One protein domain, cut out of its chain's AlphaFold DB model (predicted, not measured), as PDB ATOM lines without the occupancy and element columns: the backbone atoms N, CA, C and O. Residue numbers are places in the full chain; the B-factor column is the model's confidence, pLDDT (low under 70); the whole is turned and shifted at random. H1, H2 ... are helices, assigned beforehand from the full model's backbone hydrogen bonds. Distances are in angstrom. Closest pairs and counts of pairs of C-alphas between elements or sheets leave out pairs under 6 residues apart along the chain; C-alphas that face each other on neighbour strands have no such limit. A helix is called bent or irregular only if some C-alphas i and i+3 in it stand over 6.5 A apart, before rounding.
ATOM      1  N   THR A  34      39.894 -28.575 -19.786       73.88
ATOM      2  CA  THR A  34      41.263 -29.052 -20.027       73.88
ATOM      3  C   THR A  34      41.282 -30.258 -20.968       73.88
ATOM      4  O   THR A  34      40.318 -31.022 -21.032       73.88
ATOM      5  N   GLN A  35      42.412 -30.507 -21.644       69.81
ATOM      6  CA  GLN A  35      42.567 -31.657 -22.548       69.81
ATOM      7  C   GLN A  35      42.166 -32.993 -21.890       69.81
ATOM      8  O   GLN A  35      41.424 -33.768 -22.490       69.81
ATOM      9  N   ARG A  36      42.568 -33.235 -20.630       72.75
ATOM     10  CA  ARG A  36      42.193 -34.454 -19.888       72.75
ATOM     11  C   ARG A  36      40.681 -34.573 -19.671       72.75
ATOM     12  O   ARG A  36      40.149 -35.674 -19.749       72.75
ATOM     13  N   GLN A  37      39.981 -33.464 -19.418       76.81
ATOM     14  CA  GLN A  37      38.517 -33.460 -19.290       76.81
ATOM     15  C   GLN A  37      37.836 -33.730 -20.640       76.81
ATOM     16  O   GLN A  37      36.843 -34.453 -20.679       76.81
ATOM     17  N   VAL A  38      38.385 -33.226 -21.753       75.50
ATOM     18  CA  VAL A  38      37.888 -33.530 -23.109       75.50
ATOM     19  C   VAL A  38      38.080 -35.013 -23.447       75.50
ATOM     20  O   VAL A  38      37.156 -35.654 -23.942       75.50
ATOM     21  N   GLU A  39      39.240 -35.590 -23.134       76.81
ATOM     22  CA  GLU A  39      39.524 -37.017 -23.345       76.81
ATOM     23  C   GLU A  39      38.647 -37.917 -22.459       76.81
ATOM     24  O   GLU A  39      38.048 -38.873 -22.957       76.81
ATOM     25  N   ALA A  40      38.473 -37.572 -21.178       78.12
ATOM     26  CA  ALA A  40      37.544 -38.260 -20.283       78.12
ATOM     27  C   ALA A  40      36.090 -38.195 -20.792       78.12
ATOM     28  O   ALA A  40      35.386 -39.205 -20.777       78.12
ATOM     29  N   PHE A  41      35.653 -37.044 -21.311       75.75
ATOM     30  CA  PHE A  41      34.318 -36.860 -21.886       75.75
ATOM     31  C   PHE A  41      34.110 -37.675 -23.176       75.75
ATOM     32  O   PHE A  41      33.065 -38.306 -23.341       75.75
ATOM     33  N   ILE A  42      35.114 -37.745 -24.059       79.12
ATOM     34  CA  ILE A  42      35.092 -38.610 -25.253       79.12
ATOM     35  C   ILE A  42      34.991 -40.091 -24.851       79.12
ATOM     36  O   ILE A  42      34.196 -40.831 -25.440       79.12
ATOM     37  N   ASN A  43      35.736 -40.526 -23.831       79.25
ATOM     38  CA  ASN A  43      35.693 -41.903 -23.333       79.25
ATOM     39  C   ASN A  43      34.343 -42.237 -22.668       79.25
ATOM     40  O   ASN A  43      33.789 -43.312 -22.905       79.25
ATOM     41  N   LEU A  44      33.762 -41.302 -21.909       81.25
ATOM     42  CA  LEU A  44      32.428 -41.435 -21.313       81.25
ATOM     43  C   LEU A  44      31.329 -41.550 -22.384       81.25
ATOM     44  O   LEU A  44      30.461 -42.414 -22.292       81.25
ATOM     45  N   LEU A  45      31.384 -40.727 -23.436       78.00
ATOM     46  CA  LEU A  45      30.443 -40.804 -24.560       78.00
ATOM     47  C   LEU A  45      30.587 -42.108 -25.353       78.00
ATOM     48  O   LEU A  45      29.585 -42.710 -25.735       78.00
ATOM     49  N   SER A  46      31.822 -42.560 -25.576       76.94
ATOM     50  CA  SER A  46      32.107 -43.789 -26.328       76.94
ATOM     51  C   SER A  46      31.657 -45.042 -25.566       76.94
ATOM     52  O   SER A  46      31.064 -45.944 -26.155       76.94
ATOM     53  N   THR A  47      31.870 -45.085 -24.247       76.81
ATOM     54  CA  THR A  47      31.396 -46.187 -23.387       76.81
ATOM     55  C   THR A  47      29.878 -46.168 -23.199       76.81
ATOM     56  O   THR A  47      29.257 -47.232 -23.221       76.81
ATOM     57  N   ALA A  48      29.253 -44.986 -23.105       69.31
ATOM     58  CA  ALA A  48      27.796 -44.856 -23.114       69.31
ATOM     59  C   ALA A  48      27.181 -45.401 -24.414       69.31
ATOM     60  O   ALA A  48      26.239 -46.186 -24.348       69.31
ATOM     61  N   LEU A  49      27.749 -45.051 -25.576       73.31
ATOM     62  CA  LEU A  49      27.302 -45.543 -26.883       73.31
ATOM     63  C   LEU A  49      27.476 -47.065 -27.029       73.31
ATOM     64  O   LEU A  49      26.573 -47.741 -27.510       73.31
ATOM     65  N   ALA A  50      28.610 -47.619 -26.588       73.94
ATOM     66  CA  ALA A  50      28.860 -49.061 -26.652       73.94
ATOM     67  C   ALA A  50      27.890 -49.863 -25.765       73.94
ATOM     68  O   ALA A  50      27.377 -50.901 -26.184       73.94
ATOM     69  N   ARG A  51      27.590 -49.366 -24.555       71.88
ATOM     70  CA  ARG A  51      26.598 -49.974 -23.654       71.88
ATOM     71  C   ARG A  51      25.189 -49.923 -24.245       71.88
ATOM     72  O   ARG A  51      24.477 -50.918 -24.189       71.88
ATOM     73  N   ASP A  52      24.815 -48.786 -24.819       68.56
ATOM     74  CA  ASP A  52      23.524 -48.551 -25.467       68.56
ATOM     75  C   ASP A  52      23.310 -49.476 -26.684       68.56
ATOM     76  O   ASP A  52      22.260 -50.100 -26.817       68.56
ATOM     77  N   GLN A  53      24.343 -49.681 -27.511       70.75
ATOM     78  CA  GLN A  53      24.317 -50.669 -28.601       70.75
ATOM     79  C   GLN A  53      24.209 -52.119 -28.098       70.75
ATOM     80  O   GLN A  53      23.485 -52.920 -28.689       70.75
ATOM     81  N   ALA A  54      24.901 -52.471 -27.009       69.56
ATOM     82  CA  ALA A  54      24.810 -53.805 -26.417       69.56
ATOM     83  C   ALA A  54      23.423 -54.080 -25.806       69.56
ATOM     84  O   ALA A  54      22.902 -55.189 -25.935       69.56
ATOM     85  N   GLU A  55      22.807 -53.076 -25.179       68.12
ATOM     86  CA  GLU A  55      21.460 -53.174 -24.612       68.12
ATOM     87  C   GLU A  55      20.389 -53.283 -25.710       68.12
ATOM     88  O   GLU A  55      19.495 -54.123 -25.612       68.12
ATOM     89  N   GLU A  56      20.521 -52.526 -26.801       64.38
ATOM     90  CA  GLU A  56      19.651 -52.629 -27.978       64.38
ATOM     91  C   GLU A  56      19.743 -54.016 -28.645       64.38
ATOM     92  O   GLU A  56      18.723 -54.663 -28.883       64.38
ATOM     93  N   LEU A  57      20.956 -54.552 -28.844       70.25
ATOM     94  CA  LEU A  57      21.149 -55.924 -29.339       70.25
ATOM     95  C   LEU A  57      20.565 -56.989 -28.393       70.25
ATOM     96  O   LEU A  57      20.118 -58.042 -28.852       70.25
ATOM     97  N   HIS A  58      20.554 -56.740 -27.081       65.50
ATOM     98  CA  HIS A  58      19.926 -57.634 -26.109       65.50
ATOM     99  C   HIS A  58      18.392 -57.589 -26.209       65.50
ATOM    100  O   HIS A  58      17.758 -58.642 -26.276       65.50
ATOM    101  N   ARG A  59      17.796 -56.395 -26.328       63.00
ATOM    102  CA  ARG A  59      16.346 -56.202 -26.535       63.00
ATOM    103  C   ARG A  59      15.857 -56.864 -27.827       63.00
ATOM    104  O   ARG A  59      14.861 -57.586 -27.799       63.00
ATOM    105  N   GLN A  60      16.601 -56.706 -28.925       65.00
ATOM    106  CA  GLN A  60      16.309 -57.356 -30.210       65.00
ATOM    107  C   GLN A  60      16.327 -58.890 -30.107       65.00
ATOM    108  O   GLN A  60      15.445 -59.551 -30.653       65.00
ATOM    109  N   ARG A  61      17.276 -59.472 -29.358       66.31
ATOM    110  CA  ARG A  61      17.337 -60.928 -29.107       66.31
ATOM    111  C   ARG A  61      16.203 -61.453 -28.224       66.31
ATOM    112  O   ARG A  61      15.843 -62.616 -28.355       66.31
ATOM    113  N   LEU A  62      15.656 -60.620 -27.339       65.31
ATOM    114  CA  LEU A  62      14.526 -60.973 -26.473       65.31
ATOM    115  C   LEU A  62      13.157 -60.804 -27.160       65.31
ATOM    116  O   LEU A  62      12.139 -61.144 -26.563       65.31
ATOM    117  N   GLY A  63      13.105 -60.267 -28.385       48.41
ATOM    118  CA  GLY A  63      11.852 -60.041 -29.119       48.41
ATOM    119  C   GLY A  63      10.943 -58.960 -28.515       48.41
ATOM    120  O   GLY A  63       9.784 -58.844 -28.911       48.41
ATOM    121  N   VAL A  64      11.449 -58.162 -27.567       51.25
ATOM    122  CA  VAL A  64      10.672 -57.151 -26.830       51.25
ATOM    123  C   VAL A  64      10.507 -55.893 -27.685       51.25
ATOM    124  O   VAL A  64      11.174 -54.880 -27.491       51.25
ATOM    125  N   ILE A  65       9.591 -55.960 -28.654       53.00
ATOM    126  CA  ILE A  65       9.099 -54.795 -29.403       53.00
ATOM    127  C   ILE A  65       7.957 -54.152 -28.601       53.00
ATOM    128  O   ILE A  65       6.797 -54.157 -29.014       53.00
ATOM    129  N   SER A  66       8.273 -53.623 -27.418       38.84
ATOM    130  CA  SER A  66       7.308 -52.896 -26.591       38.84
ATOM    131  C   SER A  66       7.954 -51.792 -25.755       38.84
ATOM    132  O   SER A  66       8.972 -51.974 -25.099       38.84
ATOM    133  N   ASP A  67       7.302 -50.633 -25.820       38.53
ATOM    134  CA  ASP A  67       7.402 -49.451 -24.970       38.53
ATOM    135  C   ASP A  67       8.780 -48.869 -24.599       38.53
ATOM    136  O   ASP A  67       9.540 -49.359 -23.770       38.53
ATOM    137  N   TRP A  68       8.959 -47.663 -25.147       43.41
ATOM    138  CA  TRP A  68       9.863 -46.529 -24.914       43.41
ATOM    139  C   TRP A  68      10.135 -46.114 -23.442       43.41
ATOM    140  O   TRP A  68      10.290 -44.928 -23.130       43.41
ATOM    141  N   ALA A  69      10.161 -47.053 -22.501       40.31
ATOM    142  CA  ALA A  69      10.315 -46.796 -21.082       40.31
ATOM    143  C   ALA A  69      11.772 -46.450 -20.719       40.31
ATOM    144  O   ALA A  69      12.688 -47.256 -20.856       40.31
ATOM    145  N   THR A  70      11.954 -45.253 -20.151       45.75
ATOM    146  CA  THR A  70      13.193 -44.710 -19.548       45.75
ATOM    147  C   THR A  70      14.313 -44.219 -20.491       45.75
ATOM    148  O   THR A  70      15.372 -44.835 -20.585       45.75
ATOM    149  N   PRO A  71      14.175 -43.008 -21.071       48.97
ATOM    150  CA  PRO A  71      15.295 -42.292 -21.691       48.97
ATOM    151  C   PRO A  71      16.224 -41.710 -20.608       48.97
ATOM    152  O   PRO A  71      16.077 -40.551 -20.212       48.97
ATOM    153  N   ARG A  72      17.095 -42.542 -20.010       55.88
ATOM    154  CA  ARG A  72      17.676 -42.242 -18.681       55.88
ATOM    155  C   ARG A  72      19.174 -41.938 -18.570       55.88
ATOM    156  O   ARG A  72      19.515 -41.348 -17.549       55.88
ATOM    157  N   ARG A  73      20.063 -42.280 -19.521       50.03
ATOM    158  CA  ARG A  73      21.503 -41.880 -19.449       50.03
ATOM    159  C   ARG A  73      22.164 -41.514 -20.788       50.03
ATOM    160  O   ARG A  73      22.521 -40.351 -20.961       50.03
ATOM    161  N   ALA A  74      22.319 -42.450 -21.732       48.31
ATOM    162  CA  ALA A  74      22.996 -42.182 -23.018       48.31
ATOM    163  C   ALA A  74      22.330 -41.040 -23.818       48.31
ATOM    164  O   ALA A  74      22.979 -40.201 -24.433       48.31
ATOM    165  N   ASP A  75      21.010 -40.958 -23.720       59.94
ATOM    166  CA  ASP A  75      20.181 -39.946 -24.366       59.94
ATOM    167  C   ASP A  75      20.469 -38.511 -23.879       59.94
ATOM    168  O   ASP A  75      20.546 -37.572 -24.676       59.94
ATOM    169  N   GLN A  76      20.692 -38.334 -22.569       62.78
ATOM    170  CA  GLN A  76      21.097 -37.045 -22.000       62.78
ATOM    171  C   GLN A  76      22.529 -36.681 -22.406       62.78
ATOM    172  O   GLN A  76      22.789 -35.517 -22.707       62.78
ATOM    173  N   SER A  77      23.453 -37.649 -22.474       67.19
ATOM    174  CA  SER A  77      24.829 -37.361 -22.901       67.19
ATOM    175  C   SER A  77      24.899 -36.931 -24.374       67.19
ATOM    176  O   SER A  77      25.661 -36.018 -24.693       67.19
ATOM    177  N   GLY A  78      24.031 -37.465 -25.241       68.38
ATOM    178  CA  GLY A  78      23.858 -37.000 -26.623       68.38
ATOM    179  C   GLY A  78      23.326 -35.562 -26.739       68.38
ATOM    180  O   GLY A  78      23.863 -34.763 -27.510       68.38
ATOM    181  N   LEU A  79      22.315 -35.189 -25.942       69.69
ATOM    182  CA  LEU A  79      21.805 -33.809 -25.879       69.69
ATOM    183  C   LEU A  79      22.860 -32.827 -25.334       69.69
ATOM    184  O   LEU A  79      23.040 -31.740 -25.888       69.69
ATOM    185  N   THR A  80      23.599 -33.223 -24.295       74.31
ATOM    186  CA  THR A  80      24.702 -32.435 -23.722       74.31
ATOM    187  C   THR A  80      25.864 -32.284 -24.703       74.31
ATOM    188  O   THR A  80      26.395 -31.182 -24.835       74.31
ATOM    189  N   LEU A  81      26.216 -33.335 -25.455       77.50
ATOM    190  CA  LEU A  81      27.191 -33.251 -26.545       77.50
ATOM    191  C   LEU A  81      26.751 -32.210 -27.579       77.50
ATOM    192  O   LEU A  81      27.522 -31.297 -27.860       77.50
ATOM    193  N   MET A  82      25.514 -32.281 -28.090       76.06
ATOM    194  CA  MET A  82      25.007 -31.297 -29.059       76.06
ATOM    195  C   MET A  82      25.061 -29.856 -28.532       76.06
ATOM    196  O   MET A  82      25.410 -28.954 -29.292       76.06
ATOM    197  N   ARG A  83      24.763 -29.633 -27.242       80.19
ATOM    198  CA  ARG A  83      24.885 -28.314 -26.598       80.19
ATOM    199  C   ARG A  83      26.347 -27.841 -26.559       80.19
ATOM    200  O   ARG A  83      26.629 -26.716 -26.964       80.19
ATOM    201  N   LYS A  84      27.275 -28.713 -26.145       79.56
ATOM    202  CA  LYS A  84      28.707 -28.394 -25.993       79.56
ATOM    203  C   LYS A  84      29.523 -28.417 -27.290       79.56
ATOM    204  O   LYS A  84      30.649 -27.931 -27.285       79.56
ATOM    205  N   MET A  85      28.989 -28.891 -28.422       80.56
ATOM    206  CA  MET A  85      29.705 -28.865 -29.713       80.56
ATOM    207  C   MET A  85      30.268 -27.477 -30.059       80.56
ATOM    208  O   MET A  85      31.393 -27.392 -30.539       80.56
ATOM    209  N   ARG A  86      29.533 -26.395 -29.759       78.12
ATOM    210  CA  ARG A  86      29.998 -25.013 -29.984       78.12
ATOM    211  C   ARG A  86      31.180 -24.631 -29.082       78.12
ATOM    212  O   ARG A  86      32.082 -23.936 -29.538       78.12
ATOM    213  N   GLU A  87      31.195 -25.098 -27.832       80.50
ATOM    214  CA  GLU A  87      32.318 -24.907 -26.899       80.50
ATOM    215  C   GLU A  87      33.569 -25.627 -27.428       80.50
ATOM    216  O   GLU A  87      34.644 -25.033 -27.502       80.50
ATOM    217  N   PHE A  88      33.421 -26.878 -27.883       78.69
ATOM    218  CA  PHE A  88      34.523 -27.646 -28.469       78.69
ATOM    219  C   PHE A  88      35.042 -27.046 -29.784       78.69
ATOM    220  O   PHE A  88      36.251 -27.024 -29.998       78.69
ATOM    221  N   GLU A  89      34.177 -26.496 -30.640       79.31
ATOM    222  CA  GLU A  89      34.616 -25.804 -31.862       79.31
ATOM    223  C   GLU A  89      35.377 -24.503 -31.555       79.31
ATOM    224  O   GLU A  89      36.373 -24.212 -32.220       79.31
ATOM    225  N   GLY A  90      35.005 -23.782 -30.488       77.75
ATOM    226  CA  GLY A  90      35.803 -22.673 -29.954       77.75
ATOM    227  C   GLY A  90      37.172 -23.120 -29.423       77.75
ATOM    228  O   GLY A  90      38.191 -22.511 -29.746       77.75
ATOM    229  N   LEU A  91      37.226 -24.225 -28.669       76.19
ATOM    230  CA  LEU A  91      38.480 -24.804 -28.166       76.19
ATOM    231  C   LEU A  91      39.394 -25.314 -29.295       76.19
ATOM    232  O   LEU A  91      40.614 -25.202 -29.178       76.19
ATOM    233  N   ALA A  92      38.827 -25.825 -30.394       75.31
ATOM    234  CA  ALA A  92      39.576 -26.209 -31.590       75.31
ATOM    235  C   ALA A  92      40.153 -24.982 -32.313       75.31
ATOM    236  O   ALA A  92      41.332 -24.980 -32.661       75.31
ATOM    237  N   GLY A  93      39.361 -23.915 -32.478       77.00
ATOM    238  CA  GLY A  93      39.836 -22.640 -33.031       77.00
ATOM    239  C   GLY A  93      40.935 -21.983 -32.184       77.00
ATOM    240  O   GLY A  93      41.847 -21.370 -32.727       77.00
ATOM    241  N   ALA A  94      40.899 -22.181 -30.864       77.69
ATOM    242  CA  ALA A  94      41.934 -21.747 -29.927       77.69
ATOM    243  C   ALA A  94      43.146 -22.703 -29.827       77.69
ATOM    244  O   ALA A  94      44.004 -22.499 -28.966       77.69
ATOM    245  N   GLY A  95      43.211 -23.770 -30.636       76.94
ATOM    246  CA  GLY A  95      44.307 -24.748 -30.634       76.94
ATOM    247  C   GLY A  95      44.424 -25.605 -29.364       76.94
ATOM    248  O   GLY A  95      45.440 -26.265 -29.170       76.94
ATOM    249  N   ARG A  96      43.409 -25.600 -28.485       74.38
ATOM    250  CA  ARG A  96      43.437 -26.277 -27.171       74.38
ATOM    251  C   ARG A  96      43.000 -27.743 -27.207       74.38
ATOM    252  O   ARG A  96      43.195 -28.452 -26.223       74.38
ATOM    253  N   ILE A  97      42.413 -28.189 -28.316       78.69
ATOM    254  CA  ILE A  97      42.113 -29.599 -28.598       78.69
ATOM    255  C   ILE A  97      42.649 -29.972 -29.979       78.69
ATOM    256  O   ILE A  97      42.704 -29.134 -30.881       78.69
ATOM    257  N   THR A  98      43.049 -31.227 -30.160       81.00
ATOM    258  CA  THR A  98      43.626 -31.687 -31.427       81.00
ATOM    259  C   THR A  98      42.551 -31.839 -32.506       81.00
ATOM    260  O   THR A  98      41.386 -32.139 -32.225       81.00
ATOM    261  N   GLY A  99      42.945 -31.710 -33.778       79.88
ATOM    262  CA  GLY A  99      42.044 -31.977 -34.907       79.88
ATOM    263  C   GLY A  99      41.455 -33.396 -34.881       79.88
ATOM    264  O   GLY A  99      40.316 -33.601 -35.296       79.88
ATOM    265  N   GLU A 100      42.184 -34.364 -34.316       82.19
ATOM    266  CA  GLU A 100      41.713 -35.738 -34.126       82.19
ATOM    267  C   GLU A 100      40.648 -35.849 -33.018       82.19
ATOM    268  O   GLU A 100      39.626 -36.507 -33.216       82.19
ATOM    269  N   GLN A 101      40.829 -35.168 -31.877       78.50
ATOM    270  CA  GLN A 101      39.806 -35.072 -30.824       78.50
ATOM    271  C   GLN A 101      38.526 -34.418 -31.371       78.50
ATOM    272  O   GLN A 101      37.428 -34.943 -31.171       78.50
ATOM    273  N   MET A 102      38.655 -33.335 -32.147       82.31
ATOM    274  CA  MET A 102      37.510 -32.675 -32.783       82.31
ATOM    275  C   MET A 102      36.828 -33.569 -33.835       82.31
ATOM    276  O   MET A 102      35.598 -33.590 -33.931       82.31
ATOM    277  N   ALA A 103      37.590 -34.365 -34.594       81.06
ATOM    278  CA  ALA A 103      37.041 -35.353 -35.523       81.06
ATOM    279  C   ALA A 103      36.278 -36.479 -34.796       81.06
ATOM    280  O   ALA A 103      35.200 -36.873 -35.248       81.06
ATOM    281  N   LYS A 104      36.782 -36.957 -33.648       83.38
ATOM    282  CA  LYS A 104      36.086 -37.928 -32.782       83.38
ATOM    283  C   LYS A 104      34.776 -37.349 -32.234       83.38
ATOM    284  O   LYS A 104      33.736 -37.989 -32.374       83.38
ATOM    285  N   LEU A 105      34.790 -36.117 -31.718       83.19
ATOM    286  CA  LEU A 105      33.586 -35.414 -31.248       83.19
ATOM    287  C   LEU A 105      32.549 -35.216 -32.366       83.19
ATOM    288  O   LEU A 105      31.367 -35.484 -32.157       83.19
ATOM    289  N   ARG A 106      32.973 -34.830 -33.580       82.75
ATOM    290  CA  ARG A 106      32.073 -34.710 -34.743       82.75
ATOM    291  C   ARG A 106      31.449 -36.053 -35.142       82.75
ATOM    292  O   ARG A 106      30.249 -36.084 -35.399       82.75
ATOM    293  N   ARG A 107      32.212 -37.157 -35.125       84.44
ATOM    294  CA  ARG A 107      31.687 -38.516 -35.379       84.44
ATOM    295  C   ARG A 107      30.676 -38.958 -34.316       84.44
ATOM    296  O   ARG A 107      29.600 -39.437 -34.669       84.44
ATOM    297  N   LEU A 108      30.973 -38.745 -33.030       79.81
ATOM    298  CA  LEU A 108      30.028 -39.022 -31.939       79.81
ATOM    299  C   LEU A 108      28.744 -38.192 -32.099       79.81
ATOM    300  O   LEU A 108      27.648 -38.742 -32.021       79.81
ATOM    301  N   ASN A 109      28.857 -36.901 -32.423       79.38
ATOM    302  CA  ASN A 109      27.703 -36.036 -32.673       79.38
ATOM    303  C   ASN A 109      26.831 -36.562 -33.829       79.38
ATOM    304  O   ASN A 109      25.616 -36.650 -33.678       79.38
ATOM    305  N   THR A 110      27.416 -36.999 -34.953       81.31
ATOM    306  CA  THR A 110      26.631 -37.590 -36.056       81.31
ATOM    307  C   THR A 110      25.878 -38.869 -35.677       81.31
ATOM    308  O   THR A 110      24.847 -39.144 -36.284       81.31
ATOM    309  N   LEU A 111      26.338 -39.614 -34.666       78.12
ATOM    310  CA  LEU A 111      25.673 -40.828 -34.172       78.12
ATOM    311  C   LEU A 111      24.575 -40.511 -33.141       78.12
ATOM    312  O   LEU A 111      23.484 -41.068 -33.218       78.12
ATOM    313  N   PHE A 112      24.820 -39.579 -32.214       74.62
ATOM    314  CA  PHE A 112      23.831 -39.189 -31.198       74.62
ATOM    315  C   PHE A 112      22.708 -38.287 -31.739       74.62
ATOM    316  O   PHE A 112      21.583 -38.340 -31.239       74.62
ATOM    317  N   ARG A 113      22.979 -37.458 -32.755       73.88
ATOM    318  CA  ARG A 113      22.054 -36.419 -33.239       73.88
ATOM    319  C   ARG A 113      20.691 -36.940 -33.735       73.88
ATOM    320  O   ARG A 113      19.690 -36.348 -33.329       73.88
ATOM    321  N   PRO A 114      20.582 -38.017 -34.543       72.31
ATOM    322  CA  PRO A 114      19.279 -38.547 -34.962       72.31
ATOM    323  C   PRO A 114      18.443 -39.038 -33.773       72.31
ATOM    324  O   PRO A 114      17.274 -38.673 -33.639       72.31
ATOM    325  N   ARG A 115      19.075 -39.792 -32.863       66.69
ATOM    326  CA  ARG A 115      18.451 -40.342 -31.651       66.69
ATOM    327  C   ARG A 115      17.951 -39.230 -30.724       66.69
ATOM    328  O   ARG A 115      16.801 -39.257 -30.292       66.69
ATOM    329  N   ALA A 116      18.763 -38.197 -30.501       66.81
ATOM    330  CA  ALA A 116      18.384 -37.041 -29.690       66.81
ATOM    331  C   ALA A 116      17.161 -36.284 -30.251       66.81
ATOM    332  O   ALA A 116      16.286 -35.891 -29.479       66.81
ATOM    333  N   TYR A 117      17.036 -36.125 -31.576       71.31
ATOM    334  CA  TYR A 117      15.826 -35.546 -32.180       71.31
ATOM    335  C   TYR A 117      14.599 -36.459 -32.050       71.31
ATOM    336  O   TYR A 117      13.508 -35.966 -31.761       71.31
ATOM    337  N   GLN A 118      14.760 -37.776 -32.206       68.38
ATOM    338  CA  GLN A 118      13.672 -38.744 -32.026       68.38
ATOM    339  C   GLN A 118      13.100 -38.690 -30.597       68.38
ATOM    340  O   GLN A 118      11.888 -38.718 -30.398       68.38
ATOM    341  N   LEU A 119      13.968 -38.515 -29.601       64.31
ATOM    342  CA  LEU A 119      13.593 -38.373 -28.193       64.31
ATOM    343  C   LEU A 119      12.949 -37.018 -27.874       64.31
ATOM    344  O   LEU A 119      12.019 -36.963 -27.067       64.31
ATOM    345  N   LEU A 120      13.381 -35.934 -28.525       66.19
ATOM    346  CA  LEU A 120      12.695 -34.638 -28.452       66.19
ATOM    347  C   LEU A 120      11.273 -34.725 -29.032       66.19
ATOM    348  O   LEU A 120      10.337 -34.220 -28.417       66.19
ATOM    349  N   ALA A 121      11.077 -35.439 -30.144       66.31
ATOM    350  CA  ALA A 121       9.747 -35.682 -30.705       66.31
ATOM    351  C   ALA A 121       8.852 -36.517 -29.763       66.31
ATOM    352  O   ALA A 121       7.713 -36.133 -29.496       66.31
ATOM    353  N   VAL A 122       9.369 -37.618 -29.204       66.19
ATOM    354  CA  VAL A 122       8.610 -38.507 -28.299       66.19
ATOM    355  C   VAL A 122       8.298 -37.841 -26.956       66.19
ATOM    356  O   VAL A 122       7.199 -38.006 -26.428       66.19
ATOM    357  N   SER A 123       9.220 -37.051 -26.397       66.12
ATOM    358  CA  SER A 123       8.963 -36.289 -25.167       66.12
ATOM    359  C   SER A 123       7.964 -35.148 -25.383       66.12
ATOM    360  O   SER A 123       7.100 -34.941 -24.529       66.12
ATOM    361  N   HIS A 124       8.001 -34.475 -26.539       64.50
ATOM    362  CA  HIS A 124       7.000 -33.480 -26.924       64.50
ATOM    363  C   HIS A 124       5.604 -34.105 -27.091       64.50
ATOM    364  O   HIS A 124       4.645 -33.633 -26.484       64.50
ATOM    365  N   ASP A 125       5.479 -35.203 -27.845       68.12
ATOM    366  CA  ASP A 125       4.216 -35.944 -27.994       68.12
ATOM    367  C   ASP A 125       3.695 -36.448 -26.634       68.12
ATOM    368  O   ASP A 125       2.532 -36.230 -26.291       68.12
ATOM    369  N   ARG A 126       4.562 -37.009 -25.779       66.56
ATOM    370  CA  ARG A 126       4.184 -37.395 -24.409       66.56
ATOM    371  C   ARG A 126       3.657 -36.207 -23.596       66.56
ATOM    372  O   ARG A 126       2.645 -36.369 -22.916       66.56
ATOM    373  N   LYS A 127       4.291 -35.030 -23.672       71.81
ATOM    374  CA  LYS A 127       3.810 -33.814 -22.994       71.81
ATOM    375  C   LYS A 127       2.428 -33.399 -23.512       71.81
ATOM    376  O   LYS A 127       1.510 -33.256 -22.709       71.81
ATOM    377  N   VAL A 128       2.246 -33.323 -24.832       74.81
ATOM    378  CA  VAL A 128       0.962 -32.979 -25.473       74.81
ATOM    379  C   VAL A 128      -0.151 -33.970 -25.097       74.81
ATOM    380  O   VAL A 128      -1.286 -33.559 -24.844       74.81
ATOM    381  N   ARG A 129       0.150 -35.273 -24.998       73.25
ATOM    382  CA  ARG A 129      -0.803 -36.296 -24.528       73.25
ATOM    383  C   ARG A 129      -1.202 -36.087 -23.064       73.25
ATOM    384  O   ARG A 129      -2.391 -36.163 -22.757       73.25
ATOM    385  N   VAL A 130      -0.244 -35.801 -22.178       76.06
ATOM    386  CA  VAL A 130      -0.503 -35.547 -20.746       76.06
ATOM    387  C   VAL A 130      -1.309 -34.262 -20.545       76.06
ATOM    388  O   VAL A 130      -2.275 -34.262 -19.784       76.06
ATOM    389  N   GLU A 131      -0.986 -33.184 -21.260       75.12
ATOM    390  CA  GLU A 131      -1.760 -31.936 -21.224       75.12
ATOM    391  C   GLU A 131      -3.190 -32.155 -21.737       75.12
ATOM    392  O   GLU A 131      -4.149 -31.784 -21.060       75.12
ATOM    393  N   ARG A 132      -3.367 -32.866 -22.862       84.12
ATOM    394  CA  ARG A 132      -4.697 -33.247 -23.374       84.12
ATOM    395  C   ARG A 132      -5.498 -34.073 -22.358       84.12
ATOM    396  O   ARG A 132      -6.696 -33.839 -22.212       84.12
ATOM    397  N   GLN A 133      -4.863 -35.002 -21.639       80.44
ATOM    398  CA  GLN A 133      -5.517 -35.762 -20.566       80.44
ATOM    399  C   GLN A 133      -5.903 -34.877 -19.371       80.44
ATOM    400  O   GLN A 133      -7.010 -35.029 -18.847       80.44
ATOM    401  N   ARG A 134      -5.051 -33.920 -18.963       82.00
ATOM    402  CA  ARG A 134      -5.387 -32.936 -17.915       82.00
ATOM    403  C   ARG A 134      -6.613 -32.105 -18.313       82.00
ATOM    404  O   ARG A 134      -7.568 -32.061 -17.540       82.00
ATOM    405  N   TYR A 135      -6.648 -31.557 -19.531       84.25
ATOM    406  CA  TYR A 135      -7.806 -30.803 -20.035       84.25
ATOM    407  C   TYR A 135      -9.091 -31.643 -20.081       84.25
ATOM    408  O   TYR A 135     -10.110 -31.212 -19.552       84.25
ATOM    409  N   GLN A 136      -9.055 -32.867 -20.622       85.31
ATOM    410  CA  GLN A 136     -10.233 -33.753 -20.646       85.31
ATOM    411  C   GLN A 136     -10.735 -34.131 -19.243       85.31
ATOM    412  O   GLN A 136     -11.935 -34.319 -19.038       85.31
ATOM    413  N   THR A 137      -9.832 -34.250 -18.268       85.06
ATOM    414  CA  THR A 137     -10.186 -34.553 -16.873       85.06
ATOM    415  C   THR A 137     -10.822 -33.336 -16.198       85.06
ATOM    416  O   THR A 137     -11.866 -33.463 -15.558       85.06
ATOM    417  N   GLN A 138     -10.250 -32.145 -16.403       85.81
ATOM    418  CA  GLN A 138     -10.790 -30.872 -15.918       85.81
ATOM    419  C   GLN A 138     -12.170 -30.569 -16.522       85.81
ATOM    420  O   GLN A 138     -13.081 -30.151 -15.807       85.81
ATOM    421  N   GLU A 139     -12.358 -30.831 -17.819       88.00
ATOM    422  CA  GLU A 139     -13.638 -30.637 -18.497       88.00
ATOM    423  C   GLU A 139     -14.724 -31.531 -17.884       88.00
ATOM    424  O   GLU A 139     -15.758 -31.019 -17.448       88.00
ATOM    425  N   LYS A 140     -14.463 -32.839 -17.744       88.69
ATOM    426  CA  LYS A 140     -15.381 -33.789 -17.089       88.69
ATOM    427  C   LYS A 140     -15.716 -33.372 -15.655       88.69
ATOM    428  O   LYS A 140     -16.888 -33.374 -15.286       88.69
ATOM    429  N   ALA A 141     -14.723 -32.952 -14.868       85.44
ATOM    430  CA  ALA A 141     -14.950 -32.443 -13.515       85.44
ATOM    431  C   ALA A 141     -15.869 -31.204 -13.512       85.44
ATOM    432  O   ALA A 141     -16.790 -31.122 -12.699       85.44
ATOM    433  N   SER A 142     -15.691 -30.278 -14.462       90.50
ATOM    434  CA  SER A 142     -16.548 -29.091 -14.597       90.50
ATOM    435  C   SER A 142     -17.990 -29.427 -15.012       90.50
ATOM    436  O   SER A 142     -18.934 -28.805 -14.521       90.50
ATOM    437  N   GLN A 143     -18.184 -30.440 -15.864       89.88
ATOM    438  CA  GLN A 143     -19.509 -30.927 -16.258       89.88
ATOM    439  C   GLN A 143     -20.234 -31.569 -15.062       89.88
ATOM    440  O   GLN A 143     -21.401 -31.263 -14.813       89.88
ATOM    441  N   VAL A 144     -19.528 -32.385 -14.269       92.56
ATOM    442  CA  VAL A 144     -20.055 -32.987 -13.031       92.56
ATOM    443  C   VAL A 144     -20.412 -31.915 -11.994       92.56
ATOM    444  O   VAL A 144     -21.496 -31.968 -11.414       92.56
ATOM    445  N   ALA A 145     -19.565 -30.898 -11.802       91.12
ATOM    446  CA  ALA A 145     -19.851 -29.783 -10.897       91.12
ATOM    447  C   ALA A 145     -21.129 -29.021 -11.299       91.12
ATOM    448  O   ALA A 145     -22.003 -28.798 -10.461       91.12
ATOM    449  N   ARG A 146     -21.296 -28.701 -12.593       94.31
ATOM    450  CA  ARG A 146     -22.520 -28.067 -13.126       94.31
ATOM    451  C   ARG A 146     -23.767 -28.935 -12.932       94.31
ATOM    452  O   ARG A 146     -24.831 -28.403 -12.625       94.31
ATOM    453  N   TYR A 147     -23.648 -30.257 -13.081       95.38
ATOM    454  CA  TYR A 147     -24.755 -31.183 -12.829       95.38
ATOM    455  C   TYR A 147     -25.193 -31.161 -11.355       95.38
ATOM    456  O   TYR A 147     -26.384 -31.016 -11.073       95.38
ATOM    457  N   TYR A 148     -24.246 -31.229 -10.413       94.69
ATOM    458  CA  TYR A 148     -24.553 -31.149  -8.980       94.69
ATOM    459  C   TYR A 148     -25.099 -29.778  -8.559       94.69
ATOM    460  O   TYR A 148     -26.032 -29.723  -7.760       94.69
ATOM    461  N   GLN A 149     -24.601 -28.682  -9.137       94.50
ATOM    462  CA  GLN A 149     -25.171 -27.350  -8.925       94.50
ATOM    463  C   GLN A 149     -26.635 -27.288  -9.394       94.50
ATOM    464  O   GLN A 149     -27.508 -26.857  -8.644       94.50
ATOM    465  N   GLN A 150     -26.943 -27.799 -10.593       95.06
ATOM    466  CA  GLN A 150     -28.320 -27.812 -11.096       95.06
ATOM    467  C   GLN A 150     -29.245 -28.737 -10.276       95.06
ATOM    468  O   GLN A 150     -30.423 -28.427 -10.111       95.06
ATOM    469  N   GLN A 151     -28.734 -29.849  -9.735       93.75
ATOM    470  CA  GLN A 151     -29.451 -30.684  -8.758       93.75
ATOM    471  C   GLN A 151     -29.821 -29.883  -7.496       93.75
ATOM    472  O   GLN A 151     -30.982 -29.890  -7.083       93.75
ATOM    473  N   GLN A 152     -28.868 -29.146  -6.916       93.62
ATOM    474  CA  GLN A 152     -29.109 -28.309  -5.735       93.62
ATOM    475  C   GLN A 152     -30.120 -27.187  -6.018       93.62
ATOM    476  O   GLN A 152     -31.035 -26.981  -5.223       93.62
ATOM    477  N   GLU A 153     -30.029 -26.516  -7.172       93.88
ATOM    478  CA  GLU A 153     -30.996 -25.486  -7.573       93.88
ATOM    479  C   GLU A 153     -32.426 -26.024  -7.723       93.88
ATOM    480  O   GLU A 153     -33.374 -25.336  -7.344       93.88
TER     481      GLU A 153
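AT A GLANCE: This is residues 34 to 153 of the 410 residues of an uncharacterized protein of Calocera viscosa (strain TUFC12733) (UniProt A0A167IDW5). One long helical arm, residues 124 to 153 of H3, sticks out from a small helical body in which H1, the two arms of the bent helix H2 and the first arm of the bent helix H3 come together. A second, shorter projection, residues 53 to 67, holds the last part of H1 and the beginning of the loop that follows it. The printed part has 120 residues with three named helices, in the order H1, H2, H3, and no named strand; its class is all helix. The whole is extended, with a radius of gyration of the C-alphas of 22.9 A, and flat, spanning 79 by 41 by 19 A.

HOW THE PARTS SIT: The longest helix, H3, residues 99 to 153, was assigned as one helix by its hydrogen bonds but is bent: C-alphas 111 and 114 are 6.8 A apart, and its arms H3a, residues 99 to 111, and H3b, residues 114 to 153, stand at a steep tilt of 41 degrees. H2, residues 74 to 93, likewise assigned as one helix by its hydrogen bonds, is bent, with C-alphas 83 and 86 7.0 A apart; its arms H2a, residues 74 to 83, and H2b, residues 86 to 93, stand at a steep tilt of 58 degrees. H2b and H3a form a helical hairpin and touch, closest at the C-alphas of Ala 92 and Met 102, 6.9 A, at a shallow tilt of 25 degrees, opposite ways; H3a does so with residues 99 to 102 alone. H3b touches H2a with residues 115 to 119 alone, about perpendicular at 75 degrees, the closest C-alphas being those of Leu 79 and Ala 116, 6.1 A. H2a and H3a only just touch, with 3 pairs of C-alphas within 8 A, the closest those of Met 82 and Asn 109, 6.5 A. H1, residues 35 to 61, touches H3a with residues 39 to 46 alone, at a shallow tilt of 29 degrees, the same way; the closest C-alphas, of Ile 42 and Leu 105, are 7.0 A apart. H1 and H2a form a helical hairpin at a steep tilt of 40 degrees, with the C-alphas of Ala 48 and Ala 74 closest at 5.5 A. H1 and H3b are apart. In H1, H2a, H2b, H3a and H3b every O i to N i+4 pair is within hydrogen-bond range.

IN THESE COORDINATES: H3b measures 58.7 A from C-alpha 114 to C-alpha 153 at (-30.996, -25.486, -7.573), and H3a 18.6 A. H1 measures 39.2 A, from C-alpha 35 at (42.567, -31.657, -22.548) to C-alpha 61. H2a measures 14.4 A and H2b 10.6 A.

THE WHOLE: The C-alphas farthest apart, those of Gly 95 and Glu 153, are 78.8 A apart. The printed part has no cut; the link from H1 to H2 is long, 12 residues, and that from H2 to H3 tight, 5 residues. The mean pLDDT of the printed part is 74.0, and 39 residues are under 70, among them residues 58 to 79 and 118 to 126.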